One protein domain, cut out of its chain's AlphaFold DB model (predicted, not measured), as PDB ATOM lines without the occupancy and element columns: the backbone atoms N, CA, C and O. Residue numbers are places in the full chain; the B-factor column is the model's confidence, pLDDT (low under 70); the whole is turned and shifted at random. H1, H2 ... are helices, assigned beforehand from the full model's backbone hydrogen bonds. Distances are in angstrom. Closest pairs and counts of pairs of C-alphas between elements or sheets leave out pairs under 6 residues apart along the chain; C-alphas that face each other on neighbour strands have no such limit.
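Overview. This is residues 68 to 184 of the 229 residues of the protein "Cytochrom_NNT domain-containing protein" of Halomonas sp. BC04 (UniProt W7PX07). The longest helix, H1, and the innermost one, H3, make the arms of a wide, open U with short H2 at its turn, where residues 88 to 94 and 97 to 102 stick out. Past H3 comes short H4, then a long unnamed stretch to H5 at the far end from the turn, and a second one that leads back toward H3 and ends in H6. The printed part has 117 residues, with six named helices in the order H1 to H6 and no named strand, in the class all helix. It is only just loose, close to compact, with a radius of gyration of the C-alphas of 16.4 A and spans of 51 by 34 by 26 A.

Arrangement. H1, residues 74 to 92, touches no helix and is apart from H3, residues 106 to 119. H2, residues 99 to 103, and H3 meet only through their link. H3, with residues 111 to 115 alone, only just touches H6, residues 176 to 182, with 3 pairs of C-alphas within 8 A. Their closest C-alphas, those of Glu 111 and Val 177, are 6.4 A apart. The two helices run the same way at a steep tilt of 44 degrees. H4, residues 123 to 126, is close to H3 but not clearly touching; the closest C-alphas, those of Met 117 and Arg 123, are 7.1 A apart. H5, residues 141 to 152, touches no helix. Each O i to N i+4 pair is within hydrogen-bond range in H2, H3, H5 and H6, and 13 of 15 are in H1; H4 is too short for such a pair.

Along the chain. H1 begins at C-alpha 74, (-40.869, -3.543, 38.258), and is 26.9 A long. H3 is 20.0 A, H5 16.8 A and H6 10.0 A long; H6 ends at C-alpha 182, (-10.484, -13.066, 38.945).

Size, cuts and confidence. The two C-alphas farthest apart, those of Leu 93 and Glu 137, are 51.2 A apart. The printed part has no cut. The links H4 to H5 and H5 to H6 are long, with 14 and 23 residues. The mean pLDDT of the printed part is 94.0, and residue 184 is under 70.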
ATOM      1  N   CYS A  68     -29.495   0.734  46.205       96.06
ATOM      2  CA  CYS A  68     -28.445  -0.254  45.922       96.06
ATOM      3  C   CYS A  68     -28.920  -1.719  45.965       96.06
ATOM      4  O   CYS A  68     -28.339  -2.572  45.294       96.06
ATOM      5  N   HIS A  69     -29.921  -2.056  46.790       96.44
ATOM      6  CA  HIS A  69     -30.331  -3.451  47.041       96.44
ATOM      7  C   HIS A  69     -31.661  -3.858  46.400       96.44
ATOM      8  O   HIS A  69     -31.997  -5.051  46.400       96.44
ATOM      9  N   VAL A  70     -32.441  -2.902  45.898       96.56
ATOM     10  CA  VAL A  70     -33.759  -3.130  45.306       96.56
ATOM     11  C   VAL A  70     -33.770  -2.537  43.898       96.56
ATOM     12  O   VAL A  70     -33.719  -1.324  43.757       96.56
ATOM     13  N   PRO A  71     -33.902  -3.362  42.847       96.38
ATOM     14  CA  PRO A  71     -33.966  -2.849  41.484       96.38
ATOM     15  C   PRO A  71     -35.133  -1.877  41.291       96.38
ATOM     16  O   PRO A  71     -36.212  -2.125  41.833       96.38
ATOM     17  N   ASP A  72     -34.969  -0.843  40.466       93.75
ATOM     18  CA  ASP A  72     -36.041   0.121  40.182       93.75
ATOM     19  C   ASP A  72     -37.128  -0.435  39.261       93.75
ATOM     20  O   ASP A  72     -38.327  -0.255  39.522       93.75
ATOM     21  N   ASP A  73     -36.711  -1.175  38.233       94.62
ATOM     22  CA  ASP A  73     -37.607  -1.808  37.273       94.62
ATOM     23  C   ASP A  73     -38.541  -2.808  37.952       94.62
ATOM     24  O   ASP A  73     -38.118  -3.672  38.724       94.62
ATOM     25  N   TRP A  74     -39.829  -2.749  37.602       94.06
ATOM     26  CA  TRP A  74     -40.869  -3.543  38.258       94.06
ATOM     27  C   TRP A  74     -40.573  -5.050  38.252       94.06
ATOM     28  O   TRP A  74     -40.698  -5.700  39.286       94.06
ATOM     29  N   GLY A  75     -40.140  -5.614  37.121       96.31
ATOM     30  CA  GLY A  75     -39.864  -7.053  37.005       96.31
ATOM     31  C   GLY A  75     -38.769  -7.526  37.975       96.31
ATOM     32  O   GLY A  75     -39.057  -8.326  38.871       96.31
ATOM     33  N   PRO A  76     -37.531  -7.016  37.851       95.88
ATOM     34  CA  PRO A  76     -36.445  -7.317  38.781       95.88
ATOM     35  C   PRO A  76     -36.770  -6.979  40.245       95.88
ATOM     36  O   PRO A  76     -36.443  -7.766  41.134       95.88
ATOM     37  N   LYS A  77     -37.481  -5.871  40.505       95.75
ATOM     38  CA  LYS A  77     -37.964  -5.498  41.845       95.75
ATOM     39  C   LYS A  77     -38.821  -6.600  42.456       95.75
ATOM     40  O   LYS A  77     -38.583  -7.014  43.590       95.75
ATOM     41  N   MET A  78     -39.794  -7.112  41.700       96.06
ATOM     42  CA  MET A  78     -40.675  -8.180  42.170       96.06
ATOM     43  C   MET A  78     -39.915  -9.484  42.421       96.06
ATOM     44  O   MET A  78     -40.165 -10.129  43.438       96.06
ATOM     45  N   ILE A  79     -38.954  -9.844  41.565       95.50
ATOM     46  CA  ILE A  79     -38.088 -11.017  41.783       95.50
ATOM     47  C   ILE A  79     -37.323 -10.870  43.103       95.50
ATOM     48  O   ILE A  79     -37.414 -11.748  43.960       95.50
ATOM     49  N   ARG A  80     -36.656  -9.730  43.321       95.31
ATOM     50  CA  ARG A  80     -35.897  -9.465  44.551       95.31
ATOM     51  C   ARG A  80     -36.778  -9.504  45.800       95.31
ATOM     52  O   ARG A  80     -36.348 -10.020  46.829       95.31
ATOM     53  N   LYS A  81     -38.013  -8.992  45.726       94.38
ATOM     54  CA  LYS A  81     -38.986  -9.046  46.832       94.38
ATOM     55  C   LYS A  81     -39.458 -10.469  47.131       94.38
ATOM     56  O   LYS A  81     -39.648 -10.807  48.297       94.38
ATOM     57  N   ILE A  82     -39.610 -11.314  46.110       94.56
ATOM     58  CA  ILE A  82     -39.897 -12.742  46.294       94.56
ATOM     59  C   ILE A  82     -38.690 -13.434  46.938       94.56
ATOM     60  O   ILE A  82     -38.867 -14.161  47.912       94.56
ATOM     61  N   GLU A  83     -37.467 -13.167  46.484       93.25
ATOM     62  CA  GLU A  83     -36.248 -13.700  47.111       93.25
ATOM     63  C   GLU A  83     -36.114 -13.253  48.577       93.25
ATOM     64  O   GLU A  83     -35.823 -14.080  49.444       93.25
ATOM     65  N   ALA A  84     -36.442 -11.989  48.879       92.50
ATOM     66  CA  ALA A  84     -36.427 -11.423  50.230       92.50
ATOM     67  C   ALA A  84     -37.380 -12.137  51.203       92.50
ATOM     68  O   ALA A  84     -37.162 -12.118  52.412       92.50
ATOM     69  N   SER A  85     -38.420 -12.825  50.714       92.12
ATOM     70  CA  SER A  85     -39.293 -13.629  51.587       92.12
ATOM     71  C   SER A  85     -38.525 -14.720  52.347       92.12
ATOM     72  O   SER A  85     -38.897 -15.079  53.465       92.12
ATOM     73  N   ARG A  86     -37.405 -15.203  51.784       92.12
ATOM     74  CA  ARG A  86     -36.497 -16.146  52.450       92.12
ATOM     75  C   ARG A  86     -35.758 -15.492  53.614       92.12
ATOM     76  O   ARG A  86     -35.554 -16.144  54.630       92.12
ATOM     77  N   GLU A  87     -35.385 -14.220  53.487       92.94
ATOM     78  CA  GLU A  87     -34.737 -13.458  54.563       92.94
ATOM     79  C   GLU A  87     -35.692 -13.320  55.751       92.94
ATOM     80  O   GLU A  87     -35.313 -13.630  56.875       92.94
ATOM     81  N   VAL A  88     -36.969 -13.006  55.497       92.81
ATOM     82  CA  VAL A  88     -38.011 -12.966  56.541       92.81
ATOM     83  C   VAL A  88     -38.190 -14.334  57.206       92.81
ATOM     84  O   VAL A  88     -38.303 -14.424  58.427       92.81
ATOM     85  N   TRP A  89     -38.179 -15.418  56.427       93.62
ATOM     86  CA  TRP A  89     -38.240 -16.779  56.965       93.62
ATOM     87  C   TRP A  89     -37.056 -17.096  57.892       93.62
ATOM     88  O   TRP A  89     -37.246 -17.592  59.002       93.62
ATOM     89  N   HIS A  90     -35.837 -16.768  57.470       93.38
ATOM     90  CA  HIS A  90     -34.621 -16.964  58.259       93.38
ATOM     91  C   HIS A  90     -34.557 -16.064  59.500       93.38
ATOM     92  O   HIS A  90     -34.107 -16.511  60.560       93.38
ATOM     93  N   TRP A  91     -35.081 -14.843  59.399       91.75
ATOM     94  CA  TRP A  91     -35.267 -13.938  60.525       91.75
ATOM     95  C   TRP A  91     -36.217 -14.541  61.569       91.75
ATOM     96  O   TRP A  91     -35.854 -14.628  62.741       91.75
ATOM     97  N   MET A  92     -37.374 -15.074  61.150       92.69
ATOM     98  CA  MET A  92     -38.319 -15.751  62.054       92.69
ATOM     99  C   MET A  92     -37.713 -16.992  62.725       92.69
ATOM    100  O   MET A  92     -38.014 -17.277  63.883       92.69
ATOM    101  N   LEU A  93     -36.846 -17.726  62.021       94.69
ATOM    102  CA  LEU A  93     -36.104 -18.862  62.581       94.69
ATOM    103  C   LEU A  93     -34.930 -18.444  63.485       94.69
ATOM    104  O   LEU A  93     -34.346 -19.294  64.157       94.69
ATOM    105  N   GLY A  94     -34.557 -17.163  63.500       92.44
ATOM    106  CA  GLY A  94     -33.461 -16.642  64.311       92.44
ATOM    107  C   GLY A  94     -32.078 -17.139  63.879       92.44
ATOM    108  O   GLY A  94     -31.190 -17.295  64.724       92.44
ATOM    109  N   THR A  95     -31.864 -17.401  62.583       92.62
ATOM    110  CA  THR A  95     -30.583 -17.951  62.098       92.62
ATOM    111  C   THR A  95     -29.402 -16.993  62.277       92.62
ATOM    112  O   THR A  95     -28.280 -17.464  62.438       92.62
ATOM    113  N   ILE A  96     -29.651 -15.677  62.311       94.44
ATOM    114  CA  ILE A  96     -28.660 -14.603  62.539       94.44
ATOM    115  C   ILE A  96     -29.102 -13.637  63.657       94.44
ATOM    116  O   ILE A  96     -29.012 -12.418  63.548       94.44
ATOM    117  N   ASN A  97     -29.635 -14.181  64.754       94.81
ATOM    118  CA  ASN A  97     -30.210 -13.381  65.845       94.81
ATOM    119  C   ASN A  97     -29.200 -12.745  66.824       94.81
ATOM    120  O   ASN A  97     -29.613 -12.082  67.771       94.81
ATOM    121  N   THR A  98     -27.898 -12.951  66.626       96.31
ATOM    122  CA  THR A  98     -26.832 -12.300  67.405       96.31
ATOM    123  C   THR A  98     -25.763 -11.769  66.464       96.31
ATOM    124  O   THR A  98     -25.661 -12.237  65.324       96.31
ATOM    125  N   LYS A  99     -24.959 -10.813  66.940       94.94
ATOM    126  CA  LYS A  99     -23.899 -10.220  66.122       94.94
ATOM    127  C   LYS A  99     -22.888 -11.282  65.697       94.94
ATOM    128  O   LYS A  99     -22.544 -11.356  64.532       94.94
ATOM    129  N   GLU A 100     -22.521 -12.197  66.587       96.19
ATOM    130  CA  GLU A 100     -21.572 -13.281  66.303       96.19
ATOM    131  C   GLU A 100     -22.073 -14.210  65.189       96.19
ATOM    132  O   GLU A 100     -21.296 -14.651  64.347       96.19
ATOM    133  N   LYS A 101     -23.382 -14.497  65.149       96.12
ATOM    134  CA  LYS A 101     -23.976 -15.293  64.065       96.12
ATOM    135  C   LYS A 101     -24.022 -14.533  62.744       96.12
ATOM    136  O   LYS A 101     -23.886 -15.158  61.697       96.12
ATOM    137  N   PHE A 102     -24.263 -13.224  62.799       96.25
ATOM    138  CA  PHE A 102     -24.212 -12.358  61.627       96.25
ATOM    139  C   PHE A 102     -22.791 -12.297  61.062       96.25
ATOM    140  O   PHE A 102     -22.619 -12.609  59.889       96.25
ATOM    141  N   GLU A 103     -21.781 -12.034  61.901       95.56
ATOM    142  CA  GLU A 103     -20.374 -12.026  61.479       95.56
ATOM    143  C   GLU A 103     -19.955 -13.392  60.913       95.56
ATOM    144  O   GLU A 103     -19.412 -13.469  59.817       95.56
ATOM    145  N   GLY A 104     -20.335 -14.499  61.565       95.75
ATOM    146  CA  GLY A 104     -20.076 -15.857  61.059       95.75
ATOM    147  C   GLY A 104     -20.804 -16.220  59.754       95.75
ATOM    148  O   GLY A 104     -20.596 -17.302  59.202       95.75
ATOM    149  N   LYS A 105     -21.691 -15.353  59.257       95.62
ATOM    150  CA  LYS A 105     -22.356 -15.467  57.952       95.62
ATOM    151  C   LYS A 105     -22.061 -14.282  57.033       95.62
ATOM    152  O   LYS A 105     -22.613 -14.250  55.934       95.62
ATOM    153  N   ARG A 106     -21.205 -13.343  57.441       95.88
ATOM    154  CA  ARG A 106     -21.002 -12.066  56.753       95.88
ATOM    155  C   ARG A 106     -20.545 -12.264  55.318       95.88
ATOM    156  O   ARG A 106     -21.190 -11.731  54.419       95.88
ATOM    157  N   LEU A 107     -19.523 -13.096  55.103       96.69
ATOM    158  CA  LEU A 107     -19.037 -13.421  53.763       96.69
ATOM    159  C   LEU A 107     -20.157 -13.994  52.890       96.69
ATOM    160  O   LEU A 107     -20.462 -13.451  51.836       96.69
ATOM    161  N   HIS A 108     -20.860 -15.019  53.376       96.12
ATOM    162  CA  HIS A 108     -21.964 -15.636  52.636       96.12
ATOM    163  C   HIS A 108     -23.067 -14.631  52.249       96.12
ATOM    164  O   HIS A 108     -23.615 -14.694  51.145       96.12
ATOM    165  N   LEU A 109     -23.415 -13.713  53.156       95.31
ATOM    166  CA  LEU A 109     -24.405 -12.667  52.900       95.31
ATOM    167  C   LEU A 109     -23.892 -11.640  51.881       95.31
ATOM    168  O   LEU A 109     -24.632 -11.288  50.962       95.31
ATOM    169  N   ALA A 110     -22.635 -11.209  52.001       96.69
ATOM    170  CA  ALA A 110     -21.995 -10.288  51.067       96.69
ATOM    171  C   ALA A 110     -21.919 -10.890  49.657       96.69
ATOM    172  O   ALA A 110     -22.325 -10.256  48.687       96.69
ATOM    173  N   GLU A 111     -21.538 -12.161  49.543       96.50
ATOM    174  CA  GLU A 111     -21.493 -12.875  48.271       96.50
ATOM    175  C   GLU A 111     -22.852 -12.972  47.576       96.50
ATOM    176  O   GLU A 111     -22.923 -12.929  46.348       96.50
ATOM    177  N   ASN A 112     -23.954 -13.092  48.326       95.62
ATOM    178  CA  ASN A 112     -25.293 -13.057  47.734       95.62
ATOM    179  C   ASN A 112     -25.546 -11.722  47.017       95.62
ATOM    180  O   ASN A 112     -26.104 -11.709  45.917       95.62
ATOM    181  N   VAL A 113     -25.088 -10.616  47.607       95.94
ATOM    182  CA  VAL A 113     -25.190  -9.276  47.022       95.94
ATOM    183  C   VAL A 113     -24.223  -9.123  45.850       95.94
ATOM    184  O   VAL A 113     -24.653  -8.722  44.770       95.94
ATOM    185  N   TRP A 114     -22.956  -9.510  46.009       96.69
ATOM    186  CA  TRP A 114     -21.951  -9.425  44.949       96.69
ATOM    187  C   TRP A 114     -22.340 -10.239  43.718       96.69
ATOM    188  O   TRP A 114     -22.288  -9.717  42.609       96.69
ATOM    189  N   ARG A 115     -22.837 -11.475  43.885       96.12
ATOM    190  CA  ARG A 115     -23.357 -12.283  42.767       96.12
ATOM    191  C   ARG A 115     -24.506 -11.585  42.052       96.12
ATOM    192  O   ARG A 115     -24.586 -11.653  40.828       96.12
ATOM    193  N   SER A 116     -25.395 -10.928  42.797       94.56
ATOM    194  CA  SER A 116     -26.477 -10.154  42.190       94.56
ATOM    195  C   SER A 116     -25.922  -8.991  41.373       94.56
ATOM    196  O   SER A 116     -26.266  -8.888  40.202       94.56
ATOM    197  N   MET A 117     -25.041  -8.176  41.960       96.00
ATOM    198  CA  MET A 117     -24.456  -7.002  41.308       96.00
ATOM    199  C   MET A 117     -23.612  -7.379  40.085       96.00
ATOM    200  O   MET A 117     -23.753  -6.750  39.048       96.00
ATOM    201  N   LEU A 118     -22.809  -8.442  40.151       95.69
ATOM    202  CA  LEU A 118     -22.058  -8.952  38.998       95.69
ATOM    203  C   LEU A 118     -22.997  -9.397  37.871       95.69
ATOM    204  O   LEU A 118     -22.828  -9.020  36.716       95.69
ATOM    205  N   ARG A 119     -24.033 -10.178  38.206       95.25
ATOM    206  CA  ARG A 119     -24.994 -10.707  37.226       95.25
ATOM    207  C   ARG A 119     -25.827  -9.613  36.558       95.25
ATOM    208  O   ARG A 119     -26.303  -9.820  35.445       95.25
ATOM    209  N   THR A 120     -26.058  -8.495  37.242       95.12
ATOM    210  CA  THR A 120     -26.843  -7.366  36.725       95.12
ATOM    211  C   THR A 120     -25.981  -6.243  36.165       95.12
ATOM    212  O   THR A 120     -26.524  -5.172  35.909       95.12
ATOM    213  N   ASP A 121     -24.673  -6.461  35.980       95.44
ATOM    214  CA  ASP A 121     -23.725  -5.424  35.555       95.44
ATOM    215  C   ASP A 121     -23.824  -4.154  36.418       95.44
ATOM    216  O   ASP A 121     -23.862  -3.027  35.935       95.44
ATOM    217  N   SER A 122     -23.955  -4.326  37.733       96.88
ATOM    218  CA  SER A 122     -24.118  -3.228  38.687       96.88
ATOM    219  C   SER A 122     -25.238  -2.251  38.293       96.88
ATOM    220  O   SER A 122     -25.097  -1.047  38.502       96.88
ATOM    221  N   ARG A 123     -26.354  -2.749  37.730       96.50
ATOM    222  CA  ARG A 123     -27.519  -1.946  37.300       96.50
ATOM    223  C   ARG A 123     -27.889  -0.862  38.312       96.50
ATOM    224  O   ARG A 123     -28.041   0.293  37.943       96.50
ATOM    225  N   GLU A 124     -27.986  -1.231  39.582       96.75
ATOM    226  CA  GLU A 124     -28.357  -0.328  40.672       96.75
ATOM    227  C   GLU A 124     -27.320   0.793  40.884       96.75
ATOM    228  O   GLU A 124     -27.684   1.939  41.124       96.75
ATOM    229  N   CYS A 125     -26.024   0.516  40.700       97.00
ATOM    230  CA  CYS A 125     -24.985   1.548  40.726       97.00
ATOM    231  C   CYS A 125     -25.147   2.521  39.550       97.00
ATOM    232  O   CYS A 125     -25.035   3.734  39.720       97.00
ATOM    233  N   ARG A 126     -25.437   1.984  38.362       95.62
ATOM    234  CA  ARG A 126     -25.527   2.733  37.099       95.62
ATOM    235  C   ARG A 126     -26.759   3.628  36.997       95.62
ATOM    236  O   ARG A 126     -26.742   4.564  36.208       95.62
ATOM    237  N   ASN A 127     -27.772   3.416  37.839       94.94
ATOM    238  CA  ASN A 127     -28.896   4.350  37.971       94.94
ATOM    239  C   ASN A 127     -28.432   5.762  38.380       94.94
ATOM    240  O   ASN A 127     -29.088   6.744  38.037       94.94
ATOM    241  N   CYS A 128     -27.287   5.862  39.067       94.81
ATOM    242  CA  CYS A 128     -26.669   7.127  39.477       94.81
ATOM    243  C   CYS A 128     -25.258   7.339  38.891       94.81
ATOM    244  O   CYS A 128     -24.837   8.480  38.715       94.81
ATOM    245  N   HIS A 129     -24.528   6.260  38.593       94.44
ATOM    246  CA  HIS A 129     -23.154   6.263  38.078       94.44
ATOM    247  C   HIS A 129     -23.091   5.669  36.669       94.44
ATOM    248  O   HIS A 129     -22.533   4.593  36.450       94.44
ATOM    249  N   ASP A 130     -23.702   6.358  35.712       93.06
ATOM    250  CA  ASP A 130     -23.677   5.935  34.317       93.06
ATOM    251  C   ASP A 130     -22.342   6.294  33.640       93.06
ATOM    252  O   ASP A 130     -21.842   7.411  33.793       93.06
ATOM    253  N   TRP A 131     -21.782   5.368  32.855       90.38
ATOM    254  CA  TRP A 131     -20.513   5.586  32.148       90.38
ATOM    255  C   TRP A 131     -20.554   6.780  31.196       90.38
ATOM    256  O   TRP A 131     -19.571   7.506  31.098       90.38
ATOM    257  N   SER A 132     -21.674   6.996  30.498       90.25
ATOM    258  CA  SER A 132     -21.797   8.075  29.511       90.25
ATOM    259  C   SER A 132     -21.900   9.460  30.149       90.25
ATOM    260  O   SER A 132     -21.621  10.461  29.493       90.25
ATOM    261  N   ALA A 133     -22.282   9.513  31.427       93.88
ATOM    262  CA  ALA A 133     -22.374  10.738  32.210       93.88
ATOM    263  C   ALA A 133     -21.133  10.980  33.085       93.88
ATOM    264  O   ALA A 133     -21.051  12.010  33.756       93.88
ATOM    265  N   MET A 134     -20.179  10.044  33.109       94.00
ATOM    266  CA  MET A 134     -18.971  10.162  33.912       94.00
ATOM    267  C   MET A 134     -17.942  11.039  33.197       94.00
ATOM    268  O   MET A 134     -17.435  10.684  32.136       94.00
ATOM    269  N   ASP A 135     -17.591  12.167  33.805       95.69
ATOM    270  CA  ASP A 135     -16.492  12.999  33.325       95.69
ATOM    271  C   ASP A 135     -15.164  12.430  33.848       95.69
ATOM    272  O   ASP A 135     -14.926  12.414  35.057       95.69
ATOM    273  N   LEU A 136     -14.332  11.882  32.958       94.44
ATOM    274  CA  LEU A 136     -13.026  11.324  33.324       94.44
ATOM    275  C   LEU A 136     -11.963  12.412  33.533       94.44
ATOM    276  O   LEU A 136     -10.988  12.161  34.240       94.44
ATOM    277  N   GLU A 137     -12.127  13.598  32.944       95.75
ATOM    278  CA  GLU A 137     -11.146  14.687  33.039       95.75
ATOM    279  C   GLU A 137     -11.183  15.347  34.423       95.75
ATOM    280  O   GLU A 137     -10.141  15.707  34.972       95.75
ATOM    281  N   GLU A 138     -12.369  15.413  35.031       96.38
ATOM    282  CA  GLU A 138     -12.584  15.934  36.388       96.38
ATOM    283  C   GLU A 138     -12.240  14.919  37.499       96.38
ATOM    284  O   GLU A 138     -12.300  15.223  38.696       96.38
ATOM    285  N   GLN A 139     -11.864  13.690  37.140       94.69
ATOM    286  CA  GLN A 139     -11.481  12.663  38.104       94.69
ATOM    287  C   GLN A 139      -9.997  12.713  38.459       94.69
ATOM    288  O   GLN A 139      -9.136  13.150  37.697       94.69
ATOM    289  N   ALA A 140      -9.658  12.164  39.630       96.44
ATOM    290  CA  ALA A 140      -8.261  11.937  39.979       96.44
ATOM    291  C   ALA A 140      -7.581  11.079  38.886       96.44
ATOM    292  O   ALA A 140      -8.145  10.050  38.507       96.44
ATOM    293  N   PRO A 141      -6.347  11.399  38.440       96.88
ATOM    294  CA  PRO A 141      -5.726  10.745  37.283       96.88
ATOM    295  C   PRO A 141      -5.649   9.218  37.365       96.88
ATOM    296  O   PRO A 141      -5.658   8.532  36.349       96.88
ATOM    297  N   ARG A 142      -5.551   8.664  38.580       95.31
ATOM    298  CA  ARG A 142      -5.618   7.215  38.786       95.31
ATOM    299  C   ARG A 142      -7.025   6.674  38.525       95.31
ATOM    300  O   ARG A 142      -7.149   5.723  37.770       95.31
ATOM    301  N   ALA A 143      -8.048   7.269  39.136       95.00
ATOM    302  CA  ALA A 143      -9.435   6.832  38.981       95.00
ATOM    303  C   ALA A 143      -9.888   6.927  37.520       95.00
ATOM    304  O   ALA A 143     -10.439   5.963  37.006       95.00
ATOM    305  N   ALA A 144      -9.545   8.019  36.829       96.25
ATOM    306  CA  ALA A 144      -9.842   8.196  35.410       96.25
ATOM    307  C   ALA A 144      -9.285   7.049  34.547       96.25
ATOM    308  O   ALA A 144      -9.997   6.488  33.718       96.25
ATOM    309  N   ARG A 145      -8.023   6.655  34.781       96.38
ATOM    310  CA  ARG A 145      -7.393   5.528  34.073       96.38
ATOM    311  C   ARG A 145      -8.063   4.193  34.379       96.38
ATOM    312  O   ARG A 145      -8.300   3.426  33.453       96.38
ATOM    313  N   GLU A 146      -8.353   3.911  35.648       95.81
ATOM    314  CA  GLU A 146      -9.003   2.648  36.022       95.81
ATOM    315  C   GLU A 146     -10.441   2.577  35.496       95.81
ATOM    316  O   GLU A 146     -10.846   1.539  34.992       95.81
ATOM    317  N   HIS A 147     -11.200   3.677  35.527       96.50
ATOM    318  CA  HIS A 147     -12.542   3.725  34.947       96.50
ATOM    319  C   HIS A 147     -12.531   3.560  33.425       96.50
ATOM    320  O   HIS A 147     -13.341   2.797  32.904       96.50
ATOM    321  N   ALA A 148     -11.595   4.197  32.711       94.38
ATOM    322  CA  ALA A 148     -11.429   3.984  31.272       94.38
ATOM    323  C   ALA A 148     -11.132   2.508  30.957       94.38
ATOM    324  O   ALA A 148     -11.802   1.896  30.127       94.38
ATOM    325  N   ARG A 149     -10.190   1.910  31.695       94.44
ATOM    326  CA  ARG A 149      -9.843   0.491  31.570       94.44
ATOM    327  C   ARG A 149     -11.039  -0.419  31.868       94.44
ATOM    328  O   ARG A 149     -11.290  -1.358  31.117       94.44
ATOM    329  N   ALA A 150     -11.764  -0.160  32.954       93.31
ATOM    330  CA  ALA A 150     -12.918  -0.949  33.369       93.31
ATOM    331  C   ALA A 150     -14.028  -0.918  32.314       93.31
ATOM    332  O   ALA A 150     -14.610  -1.957  32.002       93.31
ATOM    333  N   PHE A 151     -14.273   0.254  31.717       91.56
ATOM    334  CA  PHE A 151     -15.220   0.410  30.618       91.56
ATOM    335  C   PHE A 151     -14.816  -0.421  29.392       91.56
ATOM    336  O   PHE A 151     -15.629  -1.187  28.878       91.56
ATOM    337  N   GLU A 152     -13.553  -0.333  28.960       91.94
ATOM    338  CA  GLU A 152     -13.028  -1.112  27.828       91.94
ATOM    339  C   GLU A 152     -13.084  -2.628  28.075       91.94
ATOM    340  O   GLU A 152     -13.345  -3.404  27.156       91.94
ATOM    341  N   GLN A 153     -12.865  -3.055  29.320       91.75
ATOM    342  CA  GLN A 153     -12.844  -4.466  29.721       91.75
ATOM    343  C   GLN A 153     -14.229  -5.015  30.085       91.75
ATOM    344  O   GLN A 153     -14.348  -6.195  30.416       91.75
ATOM    345  N   GLY A 154     -15.279  -4.186  30.033       90.75
ATOM    346  CA  GLY A 154     -16.633  -4.580  30.417       90.75
ATOM    347  C   GLY A 154     -16.745  -5.003  31.886       90.75
ATOM    348  O   GLY A 154     -17.545  -5.877  32.214       90.75
ATOM    349  N   GLN A 155     -15.917  -4.427  32.760       93.81
ATOM    350  CA  GLN A 155     -15.967  -4.690  34.194       93.81
ATOM    351  C   GLN A 155     -17.188  -4.018  34.825       93.81
ATOM    352  O   GLN A 155     -17.599  -2.917  34.452       93.81
ATOM    353  N   THR A 156     -17.752  -4.682  35.830       95.31
ATOM    354  CA  THR A 156     -18.855  -4.125  36.622       95.31
ATOM    355  C   THR A 156     -18.314  -3.245  37.755       95.31
ATOM    356  O   THR A 156     -17.212  -3.472  38.260       95.31
ATOM    357  N   CYS A 157     -19.093  -2.264  38.220       96.06
ATOM    358  CA  CYS A 157     -18.662  -1.324  39.263       96.06
ATOM    359  C   CYS A 157     -18.241  -2.039  40.561       96.06
ATOM    360  O   CYS A 157     -17.297  -1.627  41.240       96.06
ATOM    361  N   ILE A 158     -18.950  -3.119  40.913       96.06
ATOM    362  CA  ILE A 158     -18.723  -3.836  42.170       96.06
ATOM    363  C   ILE A 158     -17.380  -4.572  42.198       96.06
ATOM    364  O   ILE A 158     -16.895  -4.856  43.283       96.06
ATOM    365  N   GLU A 159     -16.744  -4.829  41.052       95.06
ATOM    366  CA  GLU A 159     -15.446  -5.516  40.999       95.06
ATOM    367  C   GLU A 159     -14.326  -4.724  41.672       95.06
ATOM    368  O   GLU A 159     -13.439  -5.326  42.267       95.06
ATOM    369  N   CYS A 160     -14.382  -3.391  41.649       94.75
ATOM    370  CA  CYS A 160     -13.425  -2.547  42.368       94.75
ATOM    371  C   CYS A 160     -14.015  -1.955  43.658       94.75
ATOM    372  O   CYS A 160     -13.286  -1.690  44.610       94.75
ATOM    373  N   HIS A 161     -15.336  -1.768  43.727       95.44
ATOM    374  CA  HIS A 161     -16.016  -1.077  44.831       95.44
ATOM    375  C   HIS A 161     -16.658  -2.022  45.869       95.44
ATOM    376  O   HIS A 161     -17.724  -1.732  46.415       95.44
ATOM    377  N   GLN A 162     -15.990  -3.135  46.187       90.31
ATOM    378  CA  GLN A 162     -16.521  -4.268  46.970       90.31
ATOM    379  C   GLN A 162     -16.947  -3.927  48.420       90.31
ATOM    380  O   GLN A 162     -17.713  -4.674  49.026       90.31
ATOM    381  N   GLY A 163     -16.514  -2.780  48.958       91.19
ATOM    382  CA  GLY A 163     -16.810  -2.285  50.315       91.19
ATOM    383  C   GLY A 163     -17.358  -0.856  50.361       91.19
ATOM    384  O   GLY A 163     -17.132  -0.128  51.331       91.19
ATOM    385  N   ILE A 164     -18.017  -0.401  49.290       95.06
ATOM    386  CA  ILE A 164     -18.429   1.006  49.162       95.06
ATOM    387  C   ILE A 164     -19.451   1.443  50.220       95.06
ATOM    388  O   ILE A 164     -19.401   2.581  50.683       95.06
ATOM    389  N   ALA A 165     -20.361   0.550  50.618       94.50
ATOM    390  CA  ALA A 165     -21.476   0.864  51.515       94.50
ATOM    391  C   ALA A 165     -21.389   0.182  52.886       94.50
ATOM    392  O   ALA A 165     -22.031   0.643  53.825       94.50
ATOM    393  N   HIS A 166     -20.601  -0.882  53.021       96.00
ATOM    394  CA  HIS A 166     -20.491  -1.677  54.245       96.00
ATOM    395  C   HIS A 166     -19.052  -2.147  54.434       96.00
ATOM    396  O   HIS A 166     -18.243  -2.086  53.506       96.00
ATOM    397  N   GLU A 167     -18.721  -2.591  55.641       94.12
ATOM    398  CA  GLU A 167     -17.407  -3.168  55.911       94.12
ATOM    399  C   GLU A 167     -17.202  -4.462  55.115       94.12
ATOM    400  O   GLU A 167     -18.108  -5.296  55.005       94.12
ATOM    401  N   LEU A 168     -16.019  -4.611  54.518       94.56
ATOM    402  CA  LEU A 168     -15.661  -5.846  53.834       94.56
ATOM    403  C   LEU A 168     -15.541  -6.970  54.871       94.56
ATOM    404  O   LEU A 168     -14.961  -6.733  55.929       94.56
ATOM    405  N   PRO A 169     -16.082  -8.171  54.599       95.12
ATOM    406  CA  PRO A 169     -15.771  -9.346  55.409       95.12
ATOM    407  C   PRO A 169     -14.256  -9.526  55.556       95.12
ATOM    408  O   PRO A 169     -13.530  -9.248  54.609       95.12
ATOM    409  N   GLU A 170     -13.769  -9.978  56.716       93.44
ATOM    410  CA  GLU A 170     -12.322 -10.163  56.943       93.44
ATOM    411  C   GLU A 170     -11.700 -11.148  55.939       93.44
ATOM    412  O   GLU A 170     -10.572 -10.955  55.503       93.44
ATOM    413  N   ASP A 171     -12.480 -12.153  55.547       92.88
ATOM    414  CA  ASP A 171     -12.187 -13.249  54.625       92.88
ATOM    415  C   ASP A 171     -12.691 -12.982  53.191       92.88
ATOM    416  O   ASP A 171     -12.958 -13.909  52.424       92.88
ATOM    417  N   TRP A 172     -12.868 -11.713  52.800       93.81
ATOM    418  CA  TRP A 172     -13.398 -11.359  51.475       93.81
ATOM    419  C   TRP A 172     -12.538 -11.875  50.312       93.81
ATOM    420  O   TRP A 172     -13.081 -12.190  49.253       93.81
ATOM    421  N   ASP A 173     -11.220 -11.972  50.494       90.25
ATOM    422  CA  ASP A 173     -10.268 -12.457  49.492       90.25
ATOM    423  C   ASP A 173     -10.331 -13.981  49.297       90.25
ATOM    424  O   ASP A 173      -9.898 -14.489  48.262       90.25
ATOM    425  N   GLU A 174     -10.946 -14.700  50.237       92.38
ATOM    426  CA  GLU A 174     -11.261 -16.127  50.131       92.38
ATOM    427  C   GLU A 174     -12.633 -16.387  49.479       92.38
ATOM    428  O   GLU A 174     -13.024 -17.541  49.289       92.38
ATOM    429  N   SER A 175     -13.374 -15.335  49.107       94.44
ATOM    430  CA  SER A 175     -14.693 -15.469  48.486       94.44
ATOM    431  C   SER A 175     -14.644 -16.288  47.200       94.44
ATOM    432  O   SER A 175     -13.951 -15.929  46.248       94.44
ATOM    433  N   GLU A 176     -15.502 -17.303  47.090       93.38
ATOM    434  CA  GLU A 176     -15.643 -18.077  45.852       93.38
ATOM    435  C   GLU A 176     -16.087 -17.193  44.676       93.38
ATOM    436  O   GLU A 176     -15.722 -17.448  43.530       93.38
ATOM    437  N   VAL A 177     -16.852 -16.130  44.954       93.69
ATOM    438  CA  VAL A 177     -17.321 -15.170  43.945       93.69
ATOM    439  C   VAL A 177     -16.149 -14.413  43.335       93.69
ATOM    440  O   VAL A 177     -16.053 -14.325  42.109       93.69
ATOM    441  N   TRP A 178     -15.254 -13.887  44.173       92.81
ATOM    442  CA  TRP A 178     -14.104 -13.115  43.710       92.81
ATOM    443  C   TRP A 178     -13.006 -14.003  43.146       92.81
ATOM    444  O   TRP A 178     -12.481 -13.696  42.078       92.81
ATOM    445  N   LEU A 179     -12.739 -15.148  43.779       91.94
ATOM    446  CA  LEU A 179     -11.828 -16.153  43.240       91.94
ATOM    447  C   LEU A 179     -12.266 -16.579  41.835       91.94
ATOM    448  O   LEU A 179     -11.453 -16.558  40.918       91.94
ATOM    449  N   ALA A 180     -13.549 -16.884  41.622       89.31
ATOM    450  CA  ALA A 180     -14.052 -17.235  40.295       89.31
ATOM    451  C   ALA A 180     -13.994 -16.059  39.305       89.31
ATOM    452  O   ALA A 180     -13.676 -16.261  38.133       89.31
ATOM    453  N   ARG A 181     -14.292 -14.830  39.752       87.31
ATOM    454  CA  ARG A 181     -14.296 -13.645  38.881       87.31
ATOM    455  C   ARG A 181     -12.897 -13.267  38.385       87.31
ATOM    456  O   ARG A 181     -12.789 -12.812  37.243       87.31
ATOM    457  N   PHE A 182     -11.872 -13.460  39.217       84.69
ATOM    458  CA  PHE A 182     -10.484 -13.066  38.945       84.69
ATOM    459  C   PHE A 182      -9.549 -14.236  38.598       84.69
ATOM    460  O   PHE A 182      -8.401 -14.008  38.231       84.69
ATOM    461  N   ALA A 183     -10.029 -15.487  38.610       78.31
ATOM    462  CA  ALA A 183      -9.249 -16.667  38.208       78.31
ATOM    463  C   ALA A 183      -8.686 -16.602  36.772       78.31
ATOM    464  O   ALA A 183      -7.815 -17.393  36.418       78.31
ATOM    465  N   HIS A 184      -9.175 -15.683  35.935       57.12
ATOM    466  CA  HIS A 184      -8.749 -15.518  34.543       57.12
ATOM    467  C   HIS A 184      -7.685 -14.426  34.321       57.12
ATOM    468  O   HIS A 184      -7.386 -14.115  33.173       57.12
TER     469      HIS A 184